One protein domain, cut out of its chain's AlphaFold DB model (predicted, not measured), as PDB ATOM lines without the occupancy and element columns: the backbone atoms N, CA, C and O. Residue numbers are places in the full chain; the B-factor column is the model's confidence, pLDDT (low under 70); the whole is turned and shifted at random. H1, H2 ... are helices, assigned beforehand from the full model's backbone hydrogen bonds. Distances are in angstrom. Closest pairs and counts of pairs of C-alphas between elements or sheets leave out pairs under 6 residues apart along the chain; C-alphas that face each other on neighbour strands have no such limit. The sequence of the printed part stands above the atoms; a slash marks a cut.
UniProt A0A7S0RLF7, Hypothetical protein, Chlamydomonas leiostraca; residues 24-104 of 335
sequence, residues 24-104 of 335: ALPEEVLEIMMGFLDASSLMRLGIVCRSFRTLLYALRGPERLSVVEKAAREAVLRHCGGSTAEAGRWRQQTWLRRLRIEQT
ATOM      1  N   ALA A  24      12.619 -21.930  10.198       84.56
ATOM      2  CA  ALA A  24      13.713 -22.897  10.119       84.56
ATOM      3  C   ALA A  24      13.525 -23.913   8.976       84.56
ATOM      4  O   ALA A  24      14.407 -24.742   8.751       84.56
ATOM      5  N   LEU A  25      12.385 -23.879   8.274       84.25
ATOM      6  CA  LEU A  25      12.137 -24.732   7.115       84.25
ATOM      7  C   LEU A  25      12.983 -24.287   5.906       84.25
ATOM      8  O   LEU A  25      13.274 -23.095   5.778       84.25
ATOM      9  N   PRO A  26      13.343 -25.219   5.000       85.69
ATOM     10  CA  PRO A  26      13.950 -24.876   3.715       85.69
ATOM     11  C   PRO A  26      13.082 -23.900   2.911       85.69
ATOM     12  O   PRO A  26      11.850 -23.932   3.008       85.69
ATOM     13  N   GLU A  27      13.719 -23.052   2.101       79.31
ATOM     14  CA  GLU A  27      13.029 -22.028   1.304       79.31
ATOM     15  C   GLU A  27      11.977 -22.648   0.380       79.31
ATOM     16  O   GLU A  27      10.857 -22.156   0.314       79.31
ATOM     17  N   GLU A  28      12.293 -23.776  -0.250       82.44
ATOM     18  CA  GLU A  28      11.406 -24.469  -1.184       82.44
ATOM     19  C   GLU A  28      10.122 -24.941  -0.489       82.44
ATOM     20  O   GLU A  28       9.027 -24.881  -1.046       82.44
ATOM     21  N   VAL A  29      10.235 -25.376   0.770       85.88
ATOM     22  CA  VAL A  29       9.079 -25.789   1.575       85.88
ATOM     23  C   VAL A  29       8.229 -24.573   1.940       85.88
ATOM     24  O   VAL A  29       7.002 -24.643   1.883       85.88
ATOM     25  N   LEU A  30       8.865 -23.448   2.276       83.50
ATOM     26  CA  LEU A  30       8.171 -22.193   2.555       83.50
ATOM     27  C   LEU A  30       7.437 -21.660   1.321       83.50
ATOM     28  O   LEU A  30       6.285 -21.250   1.450       83.50
ATOM     29  N   GLU A  31       8.060 -21.697   0.142       81.25
ATOM     30  CA  GLU A  31       7.440 -21.310  -1.130       81.25
ATOM     31  C   GLU A  31       6.200 -22.167  -1.419       81.25
ATOM     32  O   GLU A  31       5.119 -21.622  -1.655       81.25
ATOM     33  N   ILE A  32       6.310 -23.495  -1.278       83.69
ATOM     34  CA  ILE A  32       5.180 -24.421  -1.437       83.69
ATOM     35  C   ILE A  32       4.057 -24.086  -0.449       83.69
ATOM     36  O   ILE A  32       2.903 -23.955  -0.855       83.69
ATOM     37  N   MET A  33       4.375 -23.914   0.840       87.75
ATOM     38  CA  MET A  33       3.384 -23.574   1.868       87.75
ATOM     39  C   MET A  33       2.674 -22.253   1.558       87.75
ATOM     40  O   MET A  33       1.452 -22.167   1.680       87.75
ATOM     41  N   MET A  34       3.422 -21.232   1.132       88.56
ATOM     42  CA  MET A  34       2.863 -19.937   0.748       88.56
ATOM     43  C   MET A  34       1.997 -20.025  -0.510       88.56
ATOM     44  O   MET A  34       0.999 -19.317  -0.602       88.56
ATOM     45  N   GLY A  35       2.314 -20.922  -1.446       85.75
ATOM     46  CA  GLY A  35       1.532 -21.150  -2.661       85.75
ATOM     47  C   GLY A  35       0.098 -21.652  -2.430       85.75
ATOM     48  O   GLY A  35      -0.705 -21.621  -3.372       85.75
ATOM     49  N   PHE A  36      -0.230 -22.093  -1.208       87.88
ATOM     50  CA  PHE A  36      -1.581 -22.482  -0.776       87.88
ATOM     51  C   PHE A  36      -2.353 -21.368  -0.057       87.88
ATOM     52  O   PHE A  36      -3.532 -21.544   0.248       87.88
ATOM     53  N   LEU A  37      -1.707 -20.242   0.243       90.69
ATOM     54  CA  LEU A  37      -2.326 -19.140   0.968       90.69
ATOM     55  C   LEU A  37      -3.041 -18.183   0.009       90.69
ATOM     56  O   LEU A  37      -2.580 -17.922  -1.103       90.69
ATOM     57  N   ASP A  38      -4.164 -17.629   0.461       91.50
ATOM     58  CA  ASP A  38      -4.837 -16.540  -0.242       91.50
ATOM     59  C   ASP A  38      -4.057 -15.219  -0.112       91.50
ATOM     60  O   ASP A  38      -3.137 -15.068   0.705       91.50
ATOM     61  N   ALA A  39      -4.425 -14.229  -0.925       91.69
ATOM     62  CA  ALA A  39      -3.753 -12.935  -0.922       91.69
ATOM     63  C   ALA A  39      -3.811 -12.244   0.452       91.69
ATOM     64  O   ALA A  39      -2.844 -11.603   0.866       91.69
ATOM     65  N   SER A  40      -4.922 -12.378   1.184       90.69
ATOM     66  CA  SER A  40      -5.083 -11.778   2.513       90.69
ATOM     67  C   SER A  40      -4.139 -12.395   3.548       90.69
ATOM     68  O   SER A  40      -3.538 -11.672   4.345       90.69
ATOM     69  N   SER A  41      -3.963 -13.712   3.522       91.81
ATOM     70  CA  SER A  41      -3.059 -14.448   4.406       91.81
ATOM     71  C   SER A  41      -1.602 -14.138   4.079       91.81
ATOM     72  O   SER A  41      -0.822 -13.842   4.986       91.81
ATOM     73  N   LEU A  42      -1.246 -14.104   2.792       90.81
ATOM     74  CA  LEU A  42       0.082 -13.689   2.331       90.81
ATOM     75  C   LEU A  42       0.418 -12.253   2.755       90.81
ATOM     76  O   LEU A  42       1.514 -11.987   3.255       90.81
ATOM     77  N   MET A  43      -0.540 -11.332   2.635       89.12
ATOM     78  CA  MET A  43      -0.378  -9.949   3.085       89.12
ATOM     79  C   MET A  43      -0.145  -9.866   4.600       89.12
ATOM     80  O   MET A  43       0.774  -9.179   5.047       89.12
ATOM     81  N   ARG A  44      -0.924 -10.608   5.400       89.38
ATOM     82  CA  ARG A  44      -0.743 -10.672   6.861       89.38
ATOM     83  C   ARG A  44       0.629 -11.226   7.239       89.38
ATOM     84  O   ARG A  44       1.272 -10.668   8.124       89.38
ATOM     85  N   LEU A  45       1.111 -12.262   6.553       86.44
ATOM     86  CA  LEU A  45       2.455 -12.805   6.784       86.44
ATOM     87  C   LEU A  45       3.552 -11.765   6.538       86.44
ATOM     88  O   LEU A  45       4.474 -11.646   7.351       86.44
ATOM     89  N   GLY A  46       3.421 -10.976   5.467       81.25
ATOM     90  CA  GLY A  46       4.348  -9.888   5.155       81.25
ATOM     91  C   GLY A  46       4.397  -8.791   6.227       81.25
ATOM     92  O   GLY A  46       5.451  -8.192   6.444       81.25
ATOM     93  N   ILE A  47       3.283  -8.555   6.929       82.69
ATOM     94  CA  ILE A  47       3.186  -7.568   8.016       82.69
ATOM     95  C   ILE A  47       3.750  -8.126   9.331       82.69
ATOM     96  O   ILE A  47       4.508  -7.443  10.020       82.69
ATOM     97  N   VAL A  48       3.382  -9.359   9.690       80.38
ATOM     98  CA  VAL A  48       3.652  -9.933  11.021       80.38
ATOM     99  C   VAL A  48       5.127 -10.293  11.210       80.38
ATOM    100  O   VAL A  48       5.649 -10.190  12.320       80.38
ATOM    101  N   CYS A  49       5.834 -10.689  10.149       76.00
ATOM    102  CA  CYS A  49       7.192 -11.207  10.278       76.00
ATOM    103  C   CYS A  49       8.213 -10.403   9.466       76.00
ATOM    104  O   CYS A  49       8.328 -10.534   8.246       76.00
ATOM    105  N   ARG A  50       9.067  -9.643  10.168       72.50
ATOM    106  CA  ARG A  50      10.219  -8.970   9.539       72.50
ATOM    107  C   ARG A  50      11.151  -9.952   8.831       72.50
ATOM    108  O   ARG A  50      11.767  -9.556   7.849       72.50
ATOM    109  N   SER A  51      11.255 -11.202   9.282       70.94
ATOM    110  CA  SER A  51      12.088 -12.225   8.634       70.94
ATOM    111  C   SER A  51      11.533 -12.621   7.270       70.94
ATOM    112  O   SER A  51      12.301 -12.640   6.313       70.94
ATOM    113  N   PHE A  52      10.210 -12.786   7.133       70.00
ATOM    114  CA  PHE A  52       9.582 -12.913   5.814       70.00
ATOM    115  C   PHE A  52       9.756 -11.654   4.970       70.00
ATOM    116  O   PHE A  52       9.797 -11.773   3.758       70.00
ATOM    117  N   ARG A  53       9.955 -10.476   5.584       66.69
ATOM    118  CA  ARG A  53      10.349  -9.240   4.885       66.69
ATOM    119  C   ARG A  53      11.847  -9.139   4.542       66.69
ATOM    120  O   ARG A  53      12.222  -8.348   3.686       66.69
ATOM    121  N   THR A  54      12.717  -9.906   5.197       64.69
ATOM    122  CA  THR A  54      14.186  -9.791   5.068       64.69
ATOM    123  C   THR A  54      14.778 -10.904   4.205       64.69
ATOM    124  O   THR A  54      15.685 -10.634   3.420       64.69
ATOM    125  N   LEU A  55      14.192 -12.110   4.239       62.00
ATOM    126  CA  LEU A  55      14.412 -13.163   3.233       62.00
ATOM    127  C   LEU A  55      14.153 -12.649   1.801       62.00
ATOM    128  O   LEU A  55      14.716 -13.168   0.846       62.00
ATOM    129  N   LEU A  56      13.396 -11.551   1.667       53.53
ATOM    130  CA  LEU A  56      13.115 -10.845   0.413       53.53
ATOM    131  C   LEU A  56      14.340 -10.254  -0.301       53.53
ATOM    132  O   LEU A  56      14.246  -9.976  -1.491       53.53
ATOM    133  N   TYR A  57      15.463 -10.027   0.388       50.81
ATOM    134  CA  TYR A  57      16.630  -9.346  -0.199       50.81
ATOM    135  C   TYR A  57      17.821 -10.267  -0.478       50.81
ATOM    136  O   TYR A  57      18.769  -9.847  -1.140       50.81
ATOM    137  N   ALA A  58      17.794 -11.511   0.005       52.12
ATOM    138  CA  ALA A  58      18.914 -12.443  -0.144       52.12
ATOM    139  C   ALA A  58      18.921 -13.191  -1.495       52.12
ATOM    140  O   ALA A  58      19.863 -13.929  -1.786       52.12
ATOM    141  N   LEU A  59      17.898 -12.999  -2.333       52.12
ATOM    142  CA  LEU A  59      17.659 -13.849  -3.493       52.12
ATOM    143  C   LEU A  59      18.461 -13.420  -4.724       52.12
ATOM    144  O   LEU A  59      18.197 -12.409  -5.376       52.12
ATOM    145  N   ARG A  60      19.462 -14.248  -5.039       48.06
ATOM    146  CA  ARG A  60      20.239 -14.236  -6.281       48.06
ATOM    147  C   ARG A  60      19.416 -14.887  -7.396       48.06
ATOM    148  O   ARG A  60      19.549 -16.075  -7.659       48.06
ATOM    149  N   GLY A  61      18.579 -14.097  -8.055       60.81
ATOM    150  CA  GLY A  61      17.905 -14.455  -9.303       60.81
ATOM    151  C   GLY A  61      17.815 -13.236 -10.227       60.81
ATOM    152  O   GLY A  61      17.972 -12.107  -9.752       60.81
ATOM    153  N   PRO A  62      17.590 -13.428 -11.540       56.97
ATOM    154  CA  PRO A  62      17.405 -12.313 -12.472       56.97
ATOM    155  C   PRO A  62      16.177 -11.466 -12.105       56.97
ATOM    156  O   PRO A  62      16.187 -10.249 -12.283       56.97
ATOM    157  N   GLU A  63      15.159 -12.084 -11.504       65.69
ATOM    158  CA  GLU A  63      14.001 -11.402 -10.941       65.69
ATOM    159  C   GLU A  63      14.145 -11.301  -9.417       65.69
ATOM    160  O   GLU A  63      14.040 -12.294  -8.696       65.69
ATOM    161  N   ARG A  64      14.399 -10.092  -8.906       76.56
ATOM    162  CA  ARG A  64      14.520  -9.803  -7.465       76.56
ATOM    163  C   ARG A  64      13.146  -9.767  -6.784       76.56
ATOM    164  O   ARG A  64      12.762  -8.748  -6.213       76.56
ATOM    165  N   LEU A  65      12.379 -10.851  -6.904       79.94
ATOM    166  CA  LEU A  65      11.075 -10.979  -6.267       79.94
ATOM    167  C   LEU A  65      11.203 -11.529  -4.852       79.94
ATOM    168  O   LEU A  65      12.004 -12.406  -4.540       79.94
ATOM    169  N   SER A  66      10.338 -10.990  -4.011       81.94
ATOM    170  CA  SER A  66      10.109 -11.418  -2.646       81.94
ATOM    171  C   SER A  66       9.518 -12.845  -2.609       81.94
ATOM    172  O   SER A  66       8.783 -13.191  -3.527       81.94
ATOM    173  N   VAL A  67       9.762 -13.667  -1.573       82.31
ATOM    174  CA  VAL A  67       9.136 -15.012  -1.441       82.31
ATOM    175  C   VAL A  67       7.604 -14.916  -1.511       82.31
ATOM    176  O   VAL A  67       6.956 -15.699  -2.196       82.31
ATOM    177  N   VAL A  68       7.030 -13.884  -0.884       86.25
ATOM    178  CA  VAL A  68       5.587 -13.599  -0.949       86.25
ATOM    179  C   VAL A  68       5.153 -13.240  -2.373       86.25
ATOM    180  O   VAL A  68       4.115 -13.701  -2.833       86.25
ATOM    181  N   GLU A  69       5.943 -12.440  -3.090       89.31
ATOM    182  CA  GLU A  69       5.650 -12.048  -4.476       89.31
ATOM    183  C   GLU A  69       5.822 -13.216  -5.458       89.31
ATOM    184  O   GLU A  69       5.043 -13.326  -6.399       89.31
ATOM    185  N   LYS A  70       6.787 -14.117  -5.231       88.94
ATOM    186  CA  LYS A  70       6.941 -15.363  -5.994       88.94
ATOM    187  C   LYS A  70       5.735 -16.277  -5.793       88.94
ATOM    188  O   LYS A  70       5.104 -16.665  -6.773       88.94
ATOM    189  N   ALA A  71       5.362 -16.547  -4.540       90.12
ATOM    190  CA  ALA A  71       4.194 -17.364  -4.220       90.12
ATOM    191  C   ALA A  71       2.911 -16.760  -4.810       90.12
ATOM    192  O   ALA A  71       2.098 -17.467  -5.409       90.12
ATOM    193  N   ALA A  72       2.760 -15.434  -4.720       92.81
ATOM    194  CA  ALA A  72       1.644 -14.737  -5.339       92.81
ATOM    195  C   ALA A  72       1.662 -14.854  -6.870       92.81
ATOM    196  O   ALA A  72       0.625 -15.144  -7.460       92.81
ATOM    197  N   ARG A  73       2.822 -14.690  -7.522       93.94
ATOM    198  CA  ARG A  73       2.978 -14.864  -8.975       93.94
ATOM    199  C   ARG A  73       2.534 -16.253  -9.417       93.94
ATOM    200  O   ARG A  73       1.764 -16.370 -10.367       93.94
ATOM    201  N   GLU A  74       3.008 -17.293  -8.742       92.81
ATOM    202  CA  GLU A  74       2.642 -18.676  -9.052       92.81
ATOM    203  C   GLU A  74       1.149 -18.932  -8.859       92.81
ATOM    204  O   GLU A  74       0.520 -19.589  -9.691       92.81
ATOM    205  N   ALA A  75       0.561 -18.387  -7.793       92.56
ATOM    206  CA  ALA A  75      -0.870 -18.495  -7.551       92.56
ATOM    207  C   ALA A  75      -1.687 -17.769  -8.635       92.56
ATOM    208  O   ALA A  75      -2.639 -18.349  -9.154       92.56
ATOM    209  N   VAL A  76      -1.289 -16.557  -9.047       93.75
ATOM    210  CA  VAL A  76      -1.921 -15.825 -10.165       93.75
ATOM    211  C   VAL A  76      -1.822 -16.632 -11.454       93.75
ATOM    212  O   VAL A  76      -2.824 -16.792 -12.144       93.75
ATOM    213  N   LEU A  77      -0.642 -17.173 -11.772       93.44
ATOM    214  CA  LEU A  77      -0.451 -18.020 -12.950       93.44
ATOM    215  C   LEU A  77      -1.390 -19.225 -12.913       93.44
ATOM    216  O   LEU A  77      -2.047 -19.500 -13.911       93.44
ATOM    217  N   ARG A  78      -1.526 -19.896 -11.764       91.31
ATOM    218  CA  ARG A  78      -2.491 -20.992 -11.580       91.31
ATOM    219  C   ARG A  78      -3.933 -20.547 -11.827       91.31
ATOM    220  O   ARG A  78      -4.637 -21.210 -12.583       91.31
ATOM    221  N   HIS A  79      -4.354 -19.426 -11.238       87.94
ATOM    222  CA  HIS A  79      -5.690 -18.852 -11.456       87.94
ATOM    223  C   HIS A  79      -5.943 -18.527 -12.936       87.94
ATOM    224  O   HIS A  79      -7.041 -18.735 -13.444       87.94
ATOM    225  N   CYS A  80      -4.901 -18.102 -13.648       89.12
ATOM    226  CA  CYS A  80      -4.942 -17.774 -15.068       89.12
ATOM    227  C   CYS A  80      -4.671 -18.982 -15.990       89.12
ATOM    228  O   CYS A  80      -4.370 -18.794 -17.168       89.12
ATOM    229  N   GLY A  81      -4.721 -20.220 -15.481       89.62
ATOM    230  CA  GLY A  81      -4.538 -21.434 -16.292       89.62
ATOM    231  C   GLY A  81      -3.132 -21.597 -16.868       89.62
ATOM    232  O   GLY A  81      -2.954 -22.224 -17.904       89.62
ATOM    233  N   GLY A  82      -2.133 -20.990 -16.229       91.12
ATOM    234  CA  GLY A  82      -0.750 -20.937 -16.696       91.12
ATOM    235  C   GLY A  82      -0.465 -19.826 -17.710       91.12
ATOM    236  O   GLY A  82       0.695 -19.634 -18.067       91.12
ATOM    237  N   SER A  83      -1.472 -19.058 -18.147       92.31
ATOM    238  CA  SER A  83      -1.265 -17.966 -19.104       92.31
ATOM    239  C   SER A  83      -0.506 -16.803 -18.464       92.31
ATOM    240  O   SER A  83      -1.016 -16.094 -17.592       92.31
ATOM    241  N   THR A  84       0.723 -16.577 -18.926       92.12
ATOM    242  CA  THR A  84       1.562 -15.447 -18.501       92.12
ATOM    243  C   THR A  84       1.006 -14.112 -18.984       92.12
ATOM    244  O   THR A  84       1.101 -13.118 -18.263       92.12
ATOM    245  N   ALA A  85       0.396 -14.083 -20.173       90.12
ATOM    246  CA  ALA A  85      -0.249 -12.897 -20.727       90.12
ATOM    247  C   ALA A  85      -1.426 -12.453 -19.848       90.12
ATOM    248  O   ALA A  85      -1.520 -11.276 -19.491       90.12
ATOM    249  N   GLU A  86      -2.262 -13.405 -19.433       90.38
ATOM    250  CA  GLU A  86      -3.398 -13.134 -18.560       90.38
ATOM    251  C   GLU A  86      -2.947 -12.756 -17.145       90.38
ATOM    252  O   GLU A  86      -3.372 -11.732 -16.609       90.38
ATOM    253  N   ALA A  87      -2.023 -13.514 -16.551       92.44
ATOM    254  CA  ALA A  87      -1.460 -13.203 -15.235       92.44
ATOM    255  C   ALA A  87      -0.723 -11.846 -15.217       92.44
ATOM    256  O   ALA A  87      -0.601 -11.175 -14.188       92.44
ATOM    257  N   GLY A  88      -0.216 -11.432 -16.379       91.56
ATOM    258  CA  GLY A  88       0.503 -10.190 -16.623       91.56
ATOM    259  C   GLY A  88      -0.371  -8.981 -16.955       91.56
ATOM    260  O   GLY A  88       0.170  -7.889 -17.152       91.56
ATOM    261  N   ARG A  89      -1.697  -9.134 -17.070       92.81
ATOM    262  CA  ARG A  89      -2.546  -8.113 -17.710       92.81
ATOM    263  C   ARG A  89      -2.646  -6.799 -16.928       92.81
ATOM    264  O   ARG A  89      -2.707  -5.734 -17.553       92.81
ATOM    265  N   TRP A  90      -2.536  -6.879 -15.602       92.19
ATOM    266  CA  TRP A  90      -2.478  -5.768 -14.645       92.19
ATOM    267  C   TRP A  90      -1.032  -5.303 -14.394       92.19
ATOM    268  O   TRP A  90      -0.499  -5.400 -13.290       92.19
ATOM    269  N   ARG A  91      -0.365  -4.825 -15.454       87.56
ATOM    270  CA  ARG A  91       1.102  -4.629 -15.512       87.56
ATOM    271  C   ARG A  91       1.702  -3.781 -14.385       87.56
ATOM    272  O   ARG A  91       2.809  -4.086 -13.955       87.56
ATOM    273  N   GLN A  92       0.986  -2.765 -13.906       88.50
ATOM    274  CA  GLN A  92       1.480  -1.841 -12.874       88.50
ATOM    275  C   GLN A  92       1.251  -2.336 -11.438       88.50
ATOM    276  O   GLN A  92       1.709  -1.713 -10.486       88.50
ATOM    277  N   GLN A  93       0.565  -3.467 -11.269       92.19
ATOM    278  CA  GLN A  93       0.255  -4.030  -9.958       92.19
ATOM    279  C   GLN A  93       1.323  -5.043  -9.536       92.19
ATOM    280  O   GLN A  93       1.826  -5.798 -10.377       92.19
ATOM    281  N   THR A  94       1.627  -5.102  -8.235       93.38
ATOM    282  CA  THR A  94       2.457  -6.173  -7.655       93.38
ATOM    283  C   THR A  94       1.757  -7.525  -7.784       93.38
ATOM    284  O   THR A  94       0.531  -7.581  -7.909       93.38
ATOM    285  N   TRP A  95       2.494  -8.636  -7.732       94.31
ATOM    286  CA  TRP A  95       1.894  -9.966  -7.854       94.31
ATOM    287  C   TRP A  95       0.924 -10.262  -6.721       94.31
ATOM    288  O   TRP A  95      -0.133 -10.837  -6.968       94.31
ATOM    289  N   LEU A  96       1.223  -9.806  -5.501       94.00
ATOM    290  CA  LEU A  96       0.294  -9.944  -4.382       94.00
ATOM    291  C   LEU A  96      -1.024  -9.195  -4.633       94.00
ATOM    292  O   LEU A  96      -2.099  -9.730  -4.352       94.00
ATOM    293  N   ARG A  97      -0.966  -7.983  -5.203       94.25
ATOM    294  CA  ARG A  97      -2.173  -7.226  -5.565       94.25
ATOM    295  C   ARG A  97      -2.933  -7.901  -6.705       94.25
ATOM    296  O   ARG A  97      -4.151  -8.009  -6.616       94.25
ATOM    297  N   ARG A  98      -2.239  -8.431  -7.717       95.38
ATOM    298  CA  ARG A  98      -2.861  -9.219  -8.799       95.38
ATOM    299  C   ARG A  98      -3.568 -10.459  -8.273       95.38
ATOM    300  O   ARG A  98      -4.711 -10.684  -8.641       95.38
ATOM    301  N   LEU A  99      -2.941 -11.211  -7.365       94.62
ATOM    302  CA  LEU A  99      -3.573 -12.379  -6.749       94.62
ATOM    303  C   LEU A  99      -4.876 -11.991  -6.063       94.62
ATOM    304  O   LEU A  99      -5.891 -12.660  -6.224       94.62
ATOM    305  N   ARG A 100      -4.858 -10.872  -5.337       93.81
ATOM    306  CA  ARG A 100      -6.056 -10.368  -4.680       93.81
ATOM    307  C   ARG A 100      -7.147  -9.983  -5.677       93.81
ATOM    308  O   ARG A 100      -8.307 -10.277  -5.407       93.81
ATOM    309  N   ILE A 101      -6.786  -9.349  -6.796       94.25
ATOM    310  CA  ILE A 101      -7.718  -9.003  -7.881       94.25
ATOM    311  C   ILE A 101      -8.361 -10.277  -8.449       94.25
ATOM    312  O   ILE A 101      -9.582 -10.339  -8.529       94.25
ATOM    313  N   GLU A 102      -7.581 -11.324  -8.745       92.19
ATOM    314  CA  GLU A 102      -8.133 -12.605  -9.236       92.19
ATOM    315  C   GLU A 102      -9.053 -13.300  -8.226       92.19
ATOM    316  O   GLU A 102      -9.977 -14.024  -8.593       92.19
ATOM    317  N   GLN A 103      -8.784 -13.115  -6.934       90.75
ATOM    318  CA  GLN A 103      -9.529 -13.769  -5.862       90.75
ATOM    319  C   GLN A 103     -10.770 -12.988  -5.418       90.75
ATOM    320  O   GLN A 103     -11.587 -13.546  -4.687       90.75
ATOM    321  N   THR A 104     -10.931 -11.733  -5.846       90.31
ATOM    322  CA  THR A 104     -11.978 -10.838  -5.337       90.31
ATOM    323  C   THR A 104     -12.843 -10.320  -6.476       90.31
ATOM    324  O   THR A 104     -12.339  -9.666  -7.384       90.31
TER     325      THR A 104
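AT A GLANCE: This is residues 24 to 104 of the 335 residues of the protein "Hypothetical protein" of Chlamydomonas leiostraca (UniProt A0A7S0RLF7). The longest helix, H4, makes the core, with H1, H2 and H6 packed round it, H3 crosswise near its first end and small H5 near its last. The printed part has 81 residues with six named helices, H1 to H6, and no named strand: all helix. It is compact, with radius of gyration of the C-alphas 12.2 A and spans of 34 by 27 by 22 A.

HOW THE PARTS SIT: Start at H1, residues 27 to 34; it touches residues 67 to 71 alone of the hub H4, residues 67 to 79, closest at C-alphas 34 and 71, 5.8 A. H2, residues 39 to 48, touches H4's residues 68 to 72 alone at a shallow tilt of 4 degrees, opposite ways, closest at C-alphas 42 and 68, 6.4 A. H3, residues 50 to 57, touches H4's residues 67 to 68 alone, about perpendicular at 81 degrees, closest at C-alphas 56 and 67, 6.1 A. H5, residues 84 to 87, touches H4's residues 73 to 77 alone, closest at C-alphas 77 and 87, 5.4 A. H6, residues 95 to 103, touches H4, closest at C-alphas 72 and 96, 5.1 A. Each O i to N i+4 pair is within hydrogen-bond range in H1, H2, H4 and H6, but 2 of 4 in H3; H5 is too short for one.

IN THESE COORDINATES: Find C-alpha 67 at (9.136, -15.012, -1.441); H4 runs 18.3 A from there. H6 ends at C-alpha 103, (-9.529, -13.769, -5.862).

THE WHOLE: The printed part has no cut and no long link; pLDDT is under 70 at residues 53 to 63.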